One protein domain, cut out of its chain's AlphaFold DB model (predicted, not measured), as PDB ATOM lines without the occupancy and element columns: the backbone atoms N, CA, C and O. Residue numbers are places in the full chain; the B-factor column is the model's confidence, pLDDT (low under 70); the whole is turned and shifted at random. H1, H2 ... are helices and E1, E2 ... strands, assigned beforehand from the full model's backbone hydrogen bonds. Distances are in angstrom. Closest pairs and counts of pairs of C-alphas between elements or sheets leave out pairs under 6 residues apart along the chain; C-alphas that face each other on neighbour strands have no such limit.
ATOM      1  N   LYS A  39     167.810 206.263 178.762       96.62
ATOM      2  CA  LYS A  39     166.888 207.306 179.228       96.62
ATOM      3  C   LYS A  39     166.316 208.092 178.051       96.62
ATOM      4  O   LYS A  39     165.111 208.335 178.023       96.62
ATOM      5  N   SER A  40     167.130 208.446 177.054       95.62
ATOM      6  CA  SER A  40     166.622 209.092 175.835       95.62
ATOM      7  C   SER A  40     165.675 208.189 175.036       95.62
ATOM      8  O   SER A  40     164.690 208.697 174.495       95.62
ATOM      9  N   LEU A  41     165.892 206.868 175.024       97.00
ATOM     10  CA  LEU A  41     164.972 205.911 174.397       97.00
ATOM     11  C   LEU A  41     163.618 205.872 175.112       97.00
ATOM     12  O   LEU A  41     162.575 206.070 174.487       97.00
ATOM     13  N   VAL A  42     163.642 205.681 176.433       97.94
ATOM     14  CA  VAL A  42     162.440 205.652 177.278       97.94
ATOM     15  C   VAL A  42     161.665 206.964 177.166       97.94
ATOM     16  O   VAL A  42     160.444 206.954 177.013       97.94
ATOM     17  N   ASN A  43     162.359 208.103 177.154       97.50
ATOM     18  CA  ASN A  43     161.726 209.408 176.968       97.50
ATOM     19  C   ASN A  43     161.006 209.516 175.621       97.50
ATOM     20  O   ASN A  43     159.923 210.097 175.559       97.50
ATOM     21  N   GLN A  44     161.563 208.963 174.540       96.88
ATOM     22  CA  GLN A  44     160.872 208.940 173.249       96.88
ATOM     23  C   GLN A  44     159.633 208.048 173.291       96.88
ATOM     24  O   GLN A  44     158.573 208.499 172.878       96.88
ATOM     25  N   ILE A  45     159.726 206.850 173.870       97.50
ATOM     26  CA  ILE A  45     158.570 205.953 174.031       97.50
ATOM     27  C   ILE A  45     157.466 206.626 174.866       97.50
ATOM     28  O   ILE A  45     156.284 206.460 174.573       97.50
ATOM     29  N   ASN A  46     157.822 207.437 175.866       97.69
ATOM     30  CA  ASN A  46     156.873 208.171 176.715       97.69
ATOM     31  C   ASN A  46     156.317 209.468 176.106       97.69
ATOM     32  O   ASN A  46     155.196 209.861 176.432       97.69
ATOM     33  N   SER A  47     157.053 210.137 175.222       97.12
ATOM     34  CA  SER A  47     156.613 211.414 174.632       97.12
ATOM     35  C   SER A  47     155.990 211.269 173.247       97.12
ATOM     36  O   SER A  47     155.174 212.104 172.867       97.12
ATOM     37  N   ASP A  48     156.343 210.222 172.504       96.62
ATOM     38  CA  ASP A  48     155.930 210.033 171.117       96.62
ATOM     39  C   ASP A  48     155.002 208.807 170.987       96.62
ATOM     40  O   ASP A  48     155.462 207.667 171.128       96.62
ATOM     41  N   PRO A  49     153.696 209.010 170.726       95.69
ATOM     42  CA  PRO A  49     152.739 207.910 170.629       95.69
ATOM     43  C   PRO A  49     153.004 206.993 169.428       95.69
ATOM     44  O   PRO A  49     152.700 205.805 169.500       95.69
ATOM     45  N   VAL A  50     153.612 207.499 168.350       94.62
ATOM     46  CA  VAL A  50     153.924 206.693 167.159       94.62
ATOM     47  C   VAL A  50     155.090 205.751 167.448       94.62
ATOM     48  O   VAL A  50     155.072 204.593 167.036       94.62
ATOM     49  N   VAL A  51     156.105 206.221 168.179       96.50
ATOM     50  CA  VAL A  51     157.223 205.367 168.619       96.50
ATOM     51  C   VAL A  51     156.729 204.298 169.593       96.50
ATOM     52  O   VAL A  51     157.107 203.134 169.457       96.50
ATOM     53  N   ALA A  52     155.864 204.671 170.540       96.69
ATOM     54  CA  ALA A  52     155.255 203.723 171.470       96.69
ATOM     55  C   ALA A  52     154.497 202.612 170.733       96.69
ATOM     56  O   ALA A  52     154.799 201.438 170.942       96.69
ATOM     57  N   ASP A  53     153.595 202.976 169.816       95.56
ATOM     58  CA  ASP A  53     152.802 202.026 169.030       95.56
ATOM     59  C   ASP A  53     153.675 200.998 168.289       95.56
ATOM     60  O   ASP A  53     153.418 199.795 168.365       95.56
ATOM     61  N   ARG A  54     154.756 201.442 167.635       96.12
ATOM     62  CA  ARG A  54     155.683 200.542 166.923       96.12
ATOM     63  C   ARG A  54     156.262 199.474 167.848       96.12
ATOM     64  O   ARG A  54     156.266 198.296 167.492       96.12
ATOM     65  N   TYR A  55     156.734 199.867 169.031       96.94
ATOM     66  CA  TYR A  55     157.281 198.916 170.000       96.94
ATOM     67  C   TYR A  55     156.210 198.019 170.616       96.94
ATOM     68  O   TYR A  55     156.456 196.827 170.784       96.94
ATOM     69  N   GLN A  56     155.029 198.560 170.920       95.12
ATOM     70  CA  GLN A  56     153.910 197.786 171.458       95.12
ATOM     71  C   GLN A  56     153.477 196.685 170.490       95.12
ATOM     72  O   GLN A  56     153.348 195.530 170.889       95.12
ATOM     73  N   ARG A  57     153.329 197.025 169.205       93.00
ATOM     74  CA  ARG A  57     153.003 196.073 168.138       93.00
ATOM     75  C   ARG A  57     154.086 195.021 167.938       93.00
ATOM     76  O   ARG A  57     153.769 193.849 167.777       93.00
ATOM     77  N   HIS A  58     155.354 195.431 167.952       94.75
ATOM     78  CA  HIS A  58     156.469 194.508 167.745       94.75
ATOM     79  C   HIS A  58     156.631 193.516 168.902       94.75
ATOM     80  O   HIS A  58     156.757 192.317 168.670       94.75
ATOM     81  N   PHE A  59     156.595 194.001 170.145       94.62
ATOM     82  CA  PHE A  59     156.800 193.163 171.329       94.62
ATOM     83  C   PHE A  59     155.518 192.524 171.877       94.62
ATOM     84  O   PHE A  59     155.601 191.675 172.763       94.62
ATOM     85  N   GLY A  60     154.342 192.911 171.374       92.31
ATOM     86  CA  GLY A  60     153.058 192.458 171.907       92.31
ATOM     87  C   GLY A  60     152.845 192.906 173.354       92.31
ATOM     88  O   GLY A  60     152.381 192.121 174.174       92.31
ATOM     89  N   MET A  61     153.214 194.142 173.683       94.06
ATOM     90  CA  MET A  61     153.197 194.689 175.046       94.06
ATOM     91  C   MET A  61     152.354 195.961 175.135       94.06
ATOM     92  O   MET A  61     152.195 196.701 174.160       94.06
ATOM     93  N   THR A  62     151.864 196.274 176.330       94.69
ATOM     94  CA  THR A  62     151.377 197.616 176.671       94.69
ATOM     95  C   THR A  62     152.534 198.613 176.711       94.69
ATOM     96  O   THR A  62     153.705 198.254 176.842       94.69
ATOM     97  N   ARG A  63     152.227 199.910 176.622       95.94
ATOM     98  CA  ARG A  63     153.248 200.961 176.675       95.94
ATOM     99  C   ARG A  63     154.069 200.902 177.965       95.94
ATOM    100  O   ARG A  63     155.285 201.059 177.909       95.94
ATOM    101  N   GLN A  64     153.418 200.677 179.107       96.50
ATOM    102  CA  GLN A  64     154.089 200.581 180.404       96.50
ATOM    103  C   GLN A  64     155.044 199.382 180.453       96.50
ATOM    104  O   GLN A  64     156.170 199.526 180.920       96.50
ATOM    105  N   GLU A  65     154.632 198.230 179.918       95.56
ATOM    106  CA  GLU A  65     155.486 197.040 179.825       95.56
ATOM    107  C   GLU A  65     156.677 197.264 178.893       95.56
ATOM    108  O   GLU A  65     157.797 196.913 179.256       95.56
ATOM    109  N   VAL A  66     156.477 197.917 177.740       96.94
ATOM    110  CA  VAL A  66     157.583 198.304 176.848       96.94
ATOM    111  C   VAL A  66     158.566 199.214 177.581       96.94
ATOM    112  O   VAL A  66     159.772 198.997 177.504       96.94
ATOM    113  N   VAL A  67     158.075 200.228 178.296       97.69
ATOM    114  CA  VAL A  67     158.929 201.148 179.063       97.69
ATOM    115  C   VAL A  67     159.713 200.391 180.130       97.69
ATOM    116  O   VAL A  67     160.926 200.574 180.217       97.69
ATOM    117  N   ALA A  68     159.059 199.515 180.893       96.50
ATOM    118  CA  ALA A  68     159.718 198.691 181.902       96.50
ATOM    119  C   ALA A  68     160.779 197.773 181.271       96.50
ATOM    120  O   ALA A  68     161.920 197.738 181.729       96.50
ATOM    121  N   TYR A  69     160.445 197.099 180.171       96.06
ATOM    122  CA  TYR A  69     161.362 196.226 179.444       96.06
ATOM    123  C   TYR A  69     162.590 196.984 178.928       96.06
ATOM    124  O   TYR A  69     163.725 196.604 179.214       96.06
ATOM    125  N   VAL A  70     162.368 198.101 178.233       97.00
ATOM    126  CA  VAL A  70     163.435 198.926 177.657       97.00
ATOM    127  C   VAL A  70     164.286 199.590 178.740       97.00
ATOM    128  O   VAL A  70     165.487 199.757 178.545       97.00
ATOM    129  N   SER A  71     163.708 199.933 179.893       97.38
ATOM    130  CA  SER A  71     164.445 200.552 181.002       97.38
ATOM    131  C   SER A  71     165.516 199.642 181.614       97.38
ATOM    132  O   SER A  71     166.507 200.149 182.132       97.38
ATOM    133  N   ASN A  72     165.355 198.321 181.494       96.56
ATOM    134  CA  ASN A  72     166.343 197.333 181.934       96.56
ATOM    135  C   ASN A  72     167.477 197.115 180.921       96.56
ATOM    136  O   ASN A  72     168.412 196.366 181.200       96.56
ATOM    137  N   LEU A  73     167.400 197.735 179.741       97.31
ATOM    138  CA  LEU A  73     168.460 197.641 178.748       97.31
ATOM    139  C   LEU A  73     169.588 198.611 179.084       97.31
ATOM    140  O   LEU A  73     169.360 199.760 179.472       97.31
ATOM    141  N   HIS A  74     170.818 198.188 178.830       97.19
ATOM    142  CA  HIS A  74     171.981 199.059 178.907       97.19
ATOM    143  C   HIS A  74     172.633 199.203 177.540       97.19
ATOM    144  O   HIS A  74     172.530 198.339 176.669       97.19
ATOM    145  N   ARG A  75     173.323 200.321 177.326       97.38
ATOM    146  CA  ARG A  75     174.084 200.516 176.095       97.38
ATOM    147  C   ARG A  75     175.370 199.694 176.157       97.38
ATOM    148  O   ARG A  75     176.029 199.640 177.192       97.38
ATOM    149  N   GLY A  76     175.724 199.070 175.045       97.12
ATOM    150  CA  GLY A  76     176.922 198.252 174.917       97.12
ATOM    151  C   GLY A  76     177.366 198.122 173.467       97.12
ATOM    152  O   GLY A  76     176.801 198.745 172.565       97.12
ATOM    153  N   ALA A  77     178.398 197.317 173.256       97.56
ATOM    154  CA  ALA A  77     178.907 196.978 171.938       97.56
ATOM    155  C   ALA A  77     178.509 195.544 171.583       97.56
ATOM    156  O   ALA A  77     178.479 194.672 172.453       97.56
ATOM    157  N   LEU A  78     178.226 195.292 170.307       97.75
ATOM    158  CA  LEU A  78     177.935 193.949 169.825       97.75
ATOM    159  C   LEU A  78     179.161 193.036 170.043       97.75
ATOM    160  O   LEU A  78     180.254 193.397 169.588       97.75
ATOM    161  N   PRO A  79     179.019 191.879 170.714       93.19
ATOM    162  CA  PRO A  79     180.166 191.069 171.131       93.19
ATOM    163  C   PRO A  79     180.890 190.415 169.948       93.19
ATOM    164  O   PRO A  79     182.115 190.274 169.966       93.19
ATOM    165  N   GLU A  80     180.146 190.062 168.899       94.81
ATOM    166  CA  GLU A  80     180.637 189.295 167.758       94.81
ATOM    167  C   GLU A  80     180.019 189.786 166.446       94.81
ATOM    168  O   GLU A  80     178.957 190.406 166.423       94.81
ATOM    169  N   THR A  81     180.711 189.531 165.334       97.62
ATOM    170  CA  THR A  81     180.172 189.784 163.993       97.62
ATOM    171  C   THR A  81     179.252 188.634 163.622       97.62
ATOM    172  O   THR A  81     179.664 187.481 163.689       97.62
ATOM    173  N   GLY A  82     178.051 188.936 163.145       96.25
ATOM    174  CA  GLY A  82     177.068 187.907 162.835       96.25
ATOM    175  C   GLY A  82     175.969 188.396 161.913       96.25
ATOM    176  O   GLY A  82     175.895 189.572 161.553       96.25
ATOM    177  N   THR A  83     175.117 187.463 161.519       97.38
ATOM    178  CA  THR A  83     173.924 187.734 160.727       97.38
ATOM    179  C   THR A  83     172.735 187.833 161.676       97.38
ATOM    180  O   THR A  83     172.430 186.872 162.376       97.38
ATOM    181  N   TYR A  84     172.082 188.992 161.707       97.12
ATOM    182  CA  TYR A  84     170.979 189.288 162.617       97.12
ATOM    183  C   TYR A  84     169.705 189.569 161.836       97.12
ATOM    184  O   TYR A  84     169.722 190.228 160.792       97.12
ATOM    185  N   THR A  85     168.590 189.100 162.375       96.81
ATOM    186  CA  THR A  85     167.260 189.520 161.950       96.81
ATOM    187  C   THR A  85     166.990 190.905 162.519       96.81
ATOM    188  O   THR A  85     167.041 191.086 163.727       96.81
ATOM    189  N   ILE A  86     166.714 191.883 161.663       96.75
ATOM    190  CA  ILE A  86     166.414 193.265 162.034       96.75
ATOM    191  C   ILE A  86     164.962 193.560 161.678       96.75
ATOM    192  O   ILE A  86     164.517 193.359 160.541       96.75
ATOM    193  N   TYR A  87     164.237 194.097 162.649       97.19
ATOM    194  CA  TYR A  87     162.880 194.583 162.465       97.19
ATOM    195  C   TYR A  87     162.916 196.087 162.212       97.19
ATOM    196  O   TYR A  87     163.590 196.844 162.906       97.19
ATOM    197  N   SER A  88     162.195 196.525 161.189       95.12
ATOM    198  CA  SER A  88     162.197 197.905 160.700       95.12
ATOM    199  C   SER A  88     160.773 198.359 160.396       95.12
ATOM    200  O   SER A  88     159.908 197.518 160.158       95.12
ATOM    201  N   VAL A  89     160.514 199.666 160.408       94.19
ATOM    202  CA  VAL A  89     159.176 200.216 160.124       94.19
ATOM    203  C   VAL A  89     159.265 201.179 158.946       94.19
ATOM    204  O   VAL A  89     159.623 202.337 159.159       94.19
ATOM    205  N   PRO A  90     158.973 200.728 157.711       90.19
ATOM    206  CA  PRO A  90     158.918 201.604 156.547       90.19
ATOM    207  C   PRO A  90     157.851 202.687 156.672       90.19
ATOM    208  O   PRO A  90     157.005 202.640 157.565       90.19
ATOM    209  N   ASP A  91     157.839 203.637 155.737       85.31
ATOM    210  CA  ASP A  91     156.880 204.755 155.744       85.31
ATOM    211  C   ASP A  91     155.413 204.293 155.719       85.31
ATOM    212  O   ASP A  91     154.539 204.959 156.267       85.31
ATOM    213  N   ALA A  92     155.156 203.101 155.176       83.81
ATOM    214  CA  ALA A  92     153.853 202.440 155.197       83.81
ATOM    215  C   ALA A  92     153.402 201.953 156.598       83.81
ATOM    216  O   ALA A  92     152.276 201.494 156.752       83.81
ATOM    217  N   GLY A  93     154.258 202.017 157.624       84.19
ATOM    218  CA  GLY A  93     153.896 201.807 159.033       84.19
ATOM    219  C   GLY A  93     153.816 200.352 159.521       84.19
ATOM    220  O   GLY A  93     153.680 200.119 160.731       84.19
ATOM    221  N   TYR A  94     153.937 199.366 158.627       89.25
ATOM    222  CA  TYR A  94     154.013 197.947 158.993       89.25
ATOM    223  C   TYR A  94     155.416 197.554 159.477       89.25
ATOM    224  O   TYR A  94     156.410 198.178 159.114       89.25
ATOM    225  N   VAL A  95     155.511 196.513 160.309       91.56
ATOM    226  CA  VAL A  95     156.808 195.982 160.756       91.56
ATOM    227  C   VAL A  95     157.339 195.035 159.682       91.56
ATOM    228  O   VAL A  95     156.714 194.024 159.373       91.56
ATOM    229  N   LYS A  96     158.495 195.363 159.102       93.44
ATOM    230  CA  LYS A  96     159.205 194.536 158.124       93.44
ATOM    231  C   LYS A  96     160.427 193.892 158.763       93.44
ATOM    232  O   LYS A  96     161.292 194.586 159.303       93.44
ATOM    233  N   MET A  97     160.530 192.580 158.605       95.06
ATOM    234  CA  MET A  97     161.706 191.796 158.961       95.06
ATOM    235  C   MET A  97     162.666 191.707 157.769       95.06
ATOM    236  O   MET A  97     162.242 191.499 156.632       95.06
ATOM    237  N   HIS A  98     163.961 191.849 158.020       94.81
ATOM    238  CA  HIS A  98     165.010 191.503 157.062       94.81
ATOM    239  C   HIS A  98     166.249 191.023 157.811       94.81
ATOM    240  O   HIS A  98     166.356 191.191 159.021       94.81
ATOM    241  N   THR A  99     167.192 190.435 157.092       96.38
ATOM    242  CA  THR A  99     168.425 189.915 157.672       96.38
ATOM    243  C   THR A  99     169.599 190.766 157.210       96.38
ATOM    244  O   THR A  99     169.703 191.074 156.023       96.38
ATOM    245  N   ALA A 100     170.488 191.148 158.125       96.00
ATOM    246  CA  ALA A 100     171.693 191.899 157.793       96.00
ATOM    247  C   ALA A 100     172.891 191.439 158.626       96.00
ATOM    248  O   ALA A 100     172.749 190.940 159.744       96.00
ATOM    249  N   LYS A 101     174.093 191.628 158.079       97.50
ATOM    250  CA  LYS A 101     175.340 191.336 158.786       97.50
ATOM    251  C   LYS A 101     175.737 192.533 159.646       97.50
ATOM    252  O   LYS A 101     176.049 193.594 159.107       97.50
ATOM    253  N   LEU A 102     175.758 192.353 160.963       97.12
ATOM    254  CA  LEU A 102     176.253 193.346 161.916       97.12
ATOM    255  C   LEU A 102     177.684 192.998 162.323       97.12
ATOM    256  O   LEU A 102     178.042 191.824 162.446       97.12
ATOM    257  N   LYS A 103     178.518 194.021 162.504       98.00
ATOM    258  CA  LYS A 103     179.928 193.859 162.869       98.00
ATOM    259  C   LYS A 103     180.091 193.901 164.384       98.00
ATOM    260  O   LYS A 103     179.408 194.664 165.064       98.00
ATOM    261  N   LYS A 104     181.056 193.139 164.899       97.75
ATOM    262  CA  LYS A 104     181.542 193.283 166.275       97.75
ATOM    263  C   LYS A 104     181.848 194.754 166.561       97.75
ATOM    264  O   LYS A 104     182.474 195.422 165.740       97.75
ATOM    265  N   GLY A 105     181.435 195.237 167.728       97.56
ATOM    266  CA  GLY A 105     181.627 196.628 168.131       97.56
ATOM    267  C   GLY A 105     180.462 197.564 167.795       97.56
ATOM    268  O   GLY A 105     180.439 198.674 168.321       97.56
ATOM    269  N   GLU A 106     179.494 197.143 166.971       97.25
ATOM    270  CA  GLU A 106     178.318 197.962 166.641       97.25
ATOM    271  C   GLU A 106     177.582 198.382 167.931       97.25
ATOM    272  O   GLU A 106     177.386 197.542 168.815       97.25
ATOM    273  N   PRO A 107     177.191 199.658 168.097       97.12
ATOM    274  CA  PRO A 107     176.528 200.109 169.314       97.12
ATOM    275  C   PRO A 107     175.098 199.558 169.404       97.12
ATOM    276  O   PRO A 107     174.255 199.811 168.540       97.12
ATOM    277  N   MET A 108     174.804 198.867 170.504       97.56
ATOM    278  CA  MET A 108     173.539 198.174 170.759       97.56
ATOM    279  C   MET A 108     172.965 198.547 172.131       97.56
ATOM    280  O   MET A 108     173.680 199.020 173.018       97.56
ATOM    281  N   PHE A 109     171.676 198.290 172.317       98.06
ATOM    282  CA  PHE A 109     171.062 198.125 173.629       98.06
ATOM    283  C   PHE A 109     170.990 196.635 173.948       98.06
ATOM    284  O   PHE A 109     170.404 195.861 173.183       98.06
ATOM    285  N   LEU A 110     171.626 196.251 175.048       97.50
ATOM    286  CA  LEU A 110     171.760 194.883 175.520       97.50
ATOM    287  C   LEU A 110     170.862 194.660 176.739       97.50
ATOM    288  O   LEU A 110     170.617 195.592 177.507       97.50
ATOM    289  N   ASP A 111     170.370 193.435 176.909       96.44
ATOM    290  CA  ASP A 111     169.708 193.024 178.151       96.44
ATOM    291  C   ASP A 111     170.733 192.786 179.284       96.44
ATOM    292  O   ASP A 111     171.936 192.765 179.022       96.44
ATOM    293  N   PRO A 112     170.298 192.573 180.542       96.31
ATOM    294  CA  PRO A 112     171.214 192.292 181.656       96.31
ATOM    295  C   PRO A 112     172.106 191.053 181.465       96.31
ATOM    296  O   PRO A 112     173.123 190.913 182.140       96.31
ATOM    297  N   SER A 113     171.745 190.165 180.536       95.56
ATOM    298  CA  SER A 113     172.528 188.991 180.143       95.56
ATOM    299  C   SER A 113     173.457 189.274 178.951       95.56
ATOM    300  O   SER A 113     173.994 188.339 178.360       95.56
ATOM    301  N   ASN A 114     173.658 190.546 178.586       96.06
ATOM    302  CA  ASN A 114     174.448 191.023 177.448       96.06
ATOM    303  C   ASN A 114     173.960 190.554 176.064       96.06
ATOM    304  O   ASN A 114     174.719 190.586 175.090       96.06
ATOM    305  N   ARG A 115     172.696 190.143 175.928       95.88
ATOM    306  CA  ARG A 115     172.129 189.787 174.621       95.88
ATOM    307  C   ARG A 115     171.698 191.046 173.872       95.88
ATOM    308  O   ARG A 115     171.058 191.910 174.468       95.88
ATOM    309  N   PRO A 116     171.999 191.164 172.569       96.81
ATOM    310  CA  PRO A 116     171.587 192.317 171.782       96.81
ATOM    311  C   PRO A 116     170.073 192.339 171.578       96.81
ATOM    312  O   PRO A 116     169.505 191.376 171.070       96.81
ATOM    313  N   ILE A 117     169.428 193.449 171.948       97.56
ATOM    314  CA  ILE A 117     167.974 193.633 171.829       97.56
ATOM    315  C   ILE A 117     167.637 194.678 170.769       97.56
ATOM    316  O   ILE A 117     166.794 194.410 169.914       97.56
ATOM    317  N   LEU A 118     168.296 195.844 170.789       97.69
ATOM    318  CA  LEU A 118     168.049 196.937 169.837       97.69
ATOM    319  C   LEU A 118     169.355 197.500 169.266       97.69
ATOM    320  O   LEU A 118     170.366 197.565 169.962       97.69
ATOM    321  N   ILE A 119     169.314 198.003 168.035       96.69
ATOM    322  CA  ILE A 119     170.416 198.761 167.427       96.69
ATOM    323  C   ILE A 119     170.378 200.201 167.941       96.69
ATOM    324  O   ILE A 119     169.365 200.884 167.789       96.69
ATOM    325  N   ALA A 120     171.471 200.709 168.517       95.38
ATOM    326  CA  ALA A 120     171.447 202.013 169.186       95.38
ATOM    327  C   ALA A 120     171.209 203.190 168.224       95.38
ATOM    328  O   ALA A 120     170.595 204.185 168.605       95.38
ATOM    329  N   LYS A 121     171.666 203.078 166.968       92.81
ATOM    330  CA  LYS A 121     171.534 204.137 165.954       92.81
ATOM    331  C   LYS A 121     170.069 204.462 165.621       92.81
ATOM    332  O   LYS A 121     169.721 205.634 165.502       92.81
ATOM    333  N   CYS A 122     169.229 203.436 165.490       93.94
ATOM    334  CA  CYS A 122     167.875 203.538 164.932       93.94
ATOM    335  C   CYS A 122     166.772 202.931 165.817       93.94
ATOM    336  O   CYS A 122     165.595 202.998 165.460       93.94
ATOM    337  N   GLY A 123     167.126 202.352 166.969       95.94
ATOM    338  CA  GLY A 123     166.189 201.724 167.906       95.94
ATOM    339  C   GLY A 123     165.562 200.426 167.390       95.94
ATOM    340  O   GLY A 123     164.631 199.918 168.011       95.94
ATOM    341  N   ASN A 124     166.046 199.893 166.269       96.94
ATOM    342  CA  ASN A 124     165.452 198.736 165.614       96.94
ATOM    343  C   ASN A 124     165.695 197.459 166.428       96.94
ATOM    344  O   ASN A 124     166.852 197.183 166.764       96.94
ATOM    345  N   PRO A 125     164.649 196.673 166.729       97.44
ATOM    346  CA  PRO A 125     164.806 195.394 167.397       97.44
ATOM    347  C   PRO A 125     165.575 194.390 166.545       97.44
ATOM    348  O   PRO A 125     165.401 194.334 165.326       97.44
ATOM    349  N   VAL A 126     166.373 193.557 167.211       97.06
ATOM    350  CA  VAL A 126     166.988 192.355 166.621       97.06
ATOM    351  C   VAL A 126     166.430 191.052 167.200       97.06
ATOM    352  O   VAL A 126     166.899 189.959 166.900       97.06
ATOM    353  N   VAL A 127     165.404 191.178 168.041       94.81
ATOM    354  CA  VAL A 127     164.669 190.078 168.662       94.81
ATOM    355  C   VAL A 127     163.176 190.361 168.593       94.81
ATOM    356  O   VAL A 127     162.752 191.513 168.523       94.81
ATOM    357  N   MET A 128     162.369 189.309 168.674       88.88
ATOM    358  CA  MET A 128     160.906 189.401 168.630       88.88
ATOM    359  C   MET A 128     160.271 189.789 169.983       88.88
ATOM    360  O   MET A 128     159.073 190.027 170.054       88.88
ATOM    361  N   GLY A 129     161.071 189.877 171.051       83.06
ATOM    362  CA  GLY A 129     160.631 190.205 172.411       83.06
ATOM    363  C   GLY A 129     160.574 189.004 173.360       83.06
ATOM    364  O   GLY A 129     160.832 187.876 172.939       83.06
ATOM    365  N   PRO A 130     160.256 189.237 174.646       81.25
ATOM    366  CA  PRO A 130     160.089 188.186 175.647       81.25
ATOM    367  C   PRO A 130     159.014 187.162 175.269       81.25
ATOM    368  O   PRO A 130     157.877 187.508 174.947       81.25
ATOM    369  N   SER A 131     159.380 185.883 175.343       68.38
ATOM    370  CA  SER A 131     158.554 184.745 174.928       68.38
ATOM    371  C   SER A 131     157.251 184.613 175.721       68.38
ATOM    372  O   SER A 131     156.237 184.190 175.169       68.38
ATOM    373  N   ASP A 132     157.277 184.968 177.006       68.44
ATOM    374  CA  ASP A 132     156.169 184.716 177.936       68.44
ATOM    375  C   ASP A 132     154.967 185.624 177.665       68.44
ATOM    376  O   ASP A 132     153.823 185.181 177.739       68.44
ATOM    377  N   VAL A 133     155.219 186.863 177.237       65.88
ATOM    378  CA  VAL A 133     154.168 187.838 176.905       65.88
ATOM    379  C   VAL A 133     153.416 187.429 175.632       65.88
ATOM    380  O   VAL A 133     152.204 187.609 175.522       65.88
ATOM    381  N   ARG A 134     154.105 186.787 174.682       64.00
ATOM    382  CA  ARG A 134     153.505 186.364 173.406       64.00
ATOM    383  C   ARG A 134     152.528 185.199 173.543       64.00
ATOM    384  O   ARG A 134     151.653 185.059 172.697       64.00
ATOM    385  N   LYS A 135     152.638 184.384 174.596       60.56
ATOM    386  CA  LYS A 135     151.701 183.273 174.841       60.56
ATOM    387  C   LYS A 135     150.316 183.751 175.294       60.56
ATOM    388  O   LYS A 135     149.362 182.994 175.168       60.56
ATOM    389  N   GLY A 136     150.209 184.980 175.806       55.38
ATOM    390  CA  GLY A 136     148.964 185.540 176.344       55.38
ATOM    391  C   GLY A 136     148.348 186.681 175.533       55.38
ATOM    392  O   GLY A 136     147.234 187.089 175.851       55.38
TER     393      GLY A 136
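AT A GLANCE: This is residues 39 to 136 of the 257 residues of the protein "PEP-CTERM sorting domain-containing protein" of bacterium (UniProt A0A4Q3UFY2). A cluster of three helices, H1 and H3 side by side with H2 across one end of both, stands beside two small sheets, the strip E1, E4, E5 and the hairpin E2 and E3, which follow each other round an open C. A tail after E5 ends in the short helix H4, away from the sheets. The printed part has 98 residues, with four named helices and five named strands in the order H1 H2 H3 E1 E2 E3 E4 E5 H4, a mixed class. Both sheets are antiparallel, and the larger runs E1, E4, E5. The whole is compact, with a radius of gyration of the C-alphas of 12.9 A and spans of 32 by 29 by 28 A.

IN THESE COORDINATES: H1, residues 39 to 47, begins with C-alpha 39 at (166.888, 207.306, 179.228). H2, residues 49 to 59, is 15.3 A long, and H3 is residues 63 to 71. E1 is residues 74 to 77; E2, residues 82 to 88, is 18.0 A long and E3, residues 96 to 102, 17.5 A. E4 is residues 107 to 110, E5 residues 116 to 119. H4, residues 131 to 134, ends with C-alpha 134 at (153.505, 186.364, 173.406).

HOW THE PARTS SIT: H1 and H3 touch at a shallow tilt of 7 degrees, opposite ways, closest at the C-alphas of Val 42 and Val 67, 6.0 A. In H1, H2 and H3 every O i to N i+4 pair is within hydrogen-bond range; H4 is too short for one. Across the antiparallel neighbours E1 and E4, N 76 and O 108 are within hydrogen-bond range at 2.9 A; across the hairpin E4 and E5, N 109 and O 118 are within hydrogen-bond range at 2.8 A; and across the hairpin E2 and E3, N 84 and O 100 are within hydrogen-bond range at 2.8 A. E2 and E5 are near each other.

THE WHOLE: The C-alphas farthest apart, of Gly 105 and Gly 136, are 35.5 A apart. The printed part has no cut, E5 to H4 is a long link, and residues 131 to 136 are under 70 in pLDDT.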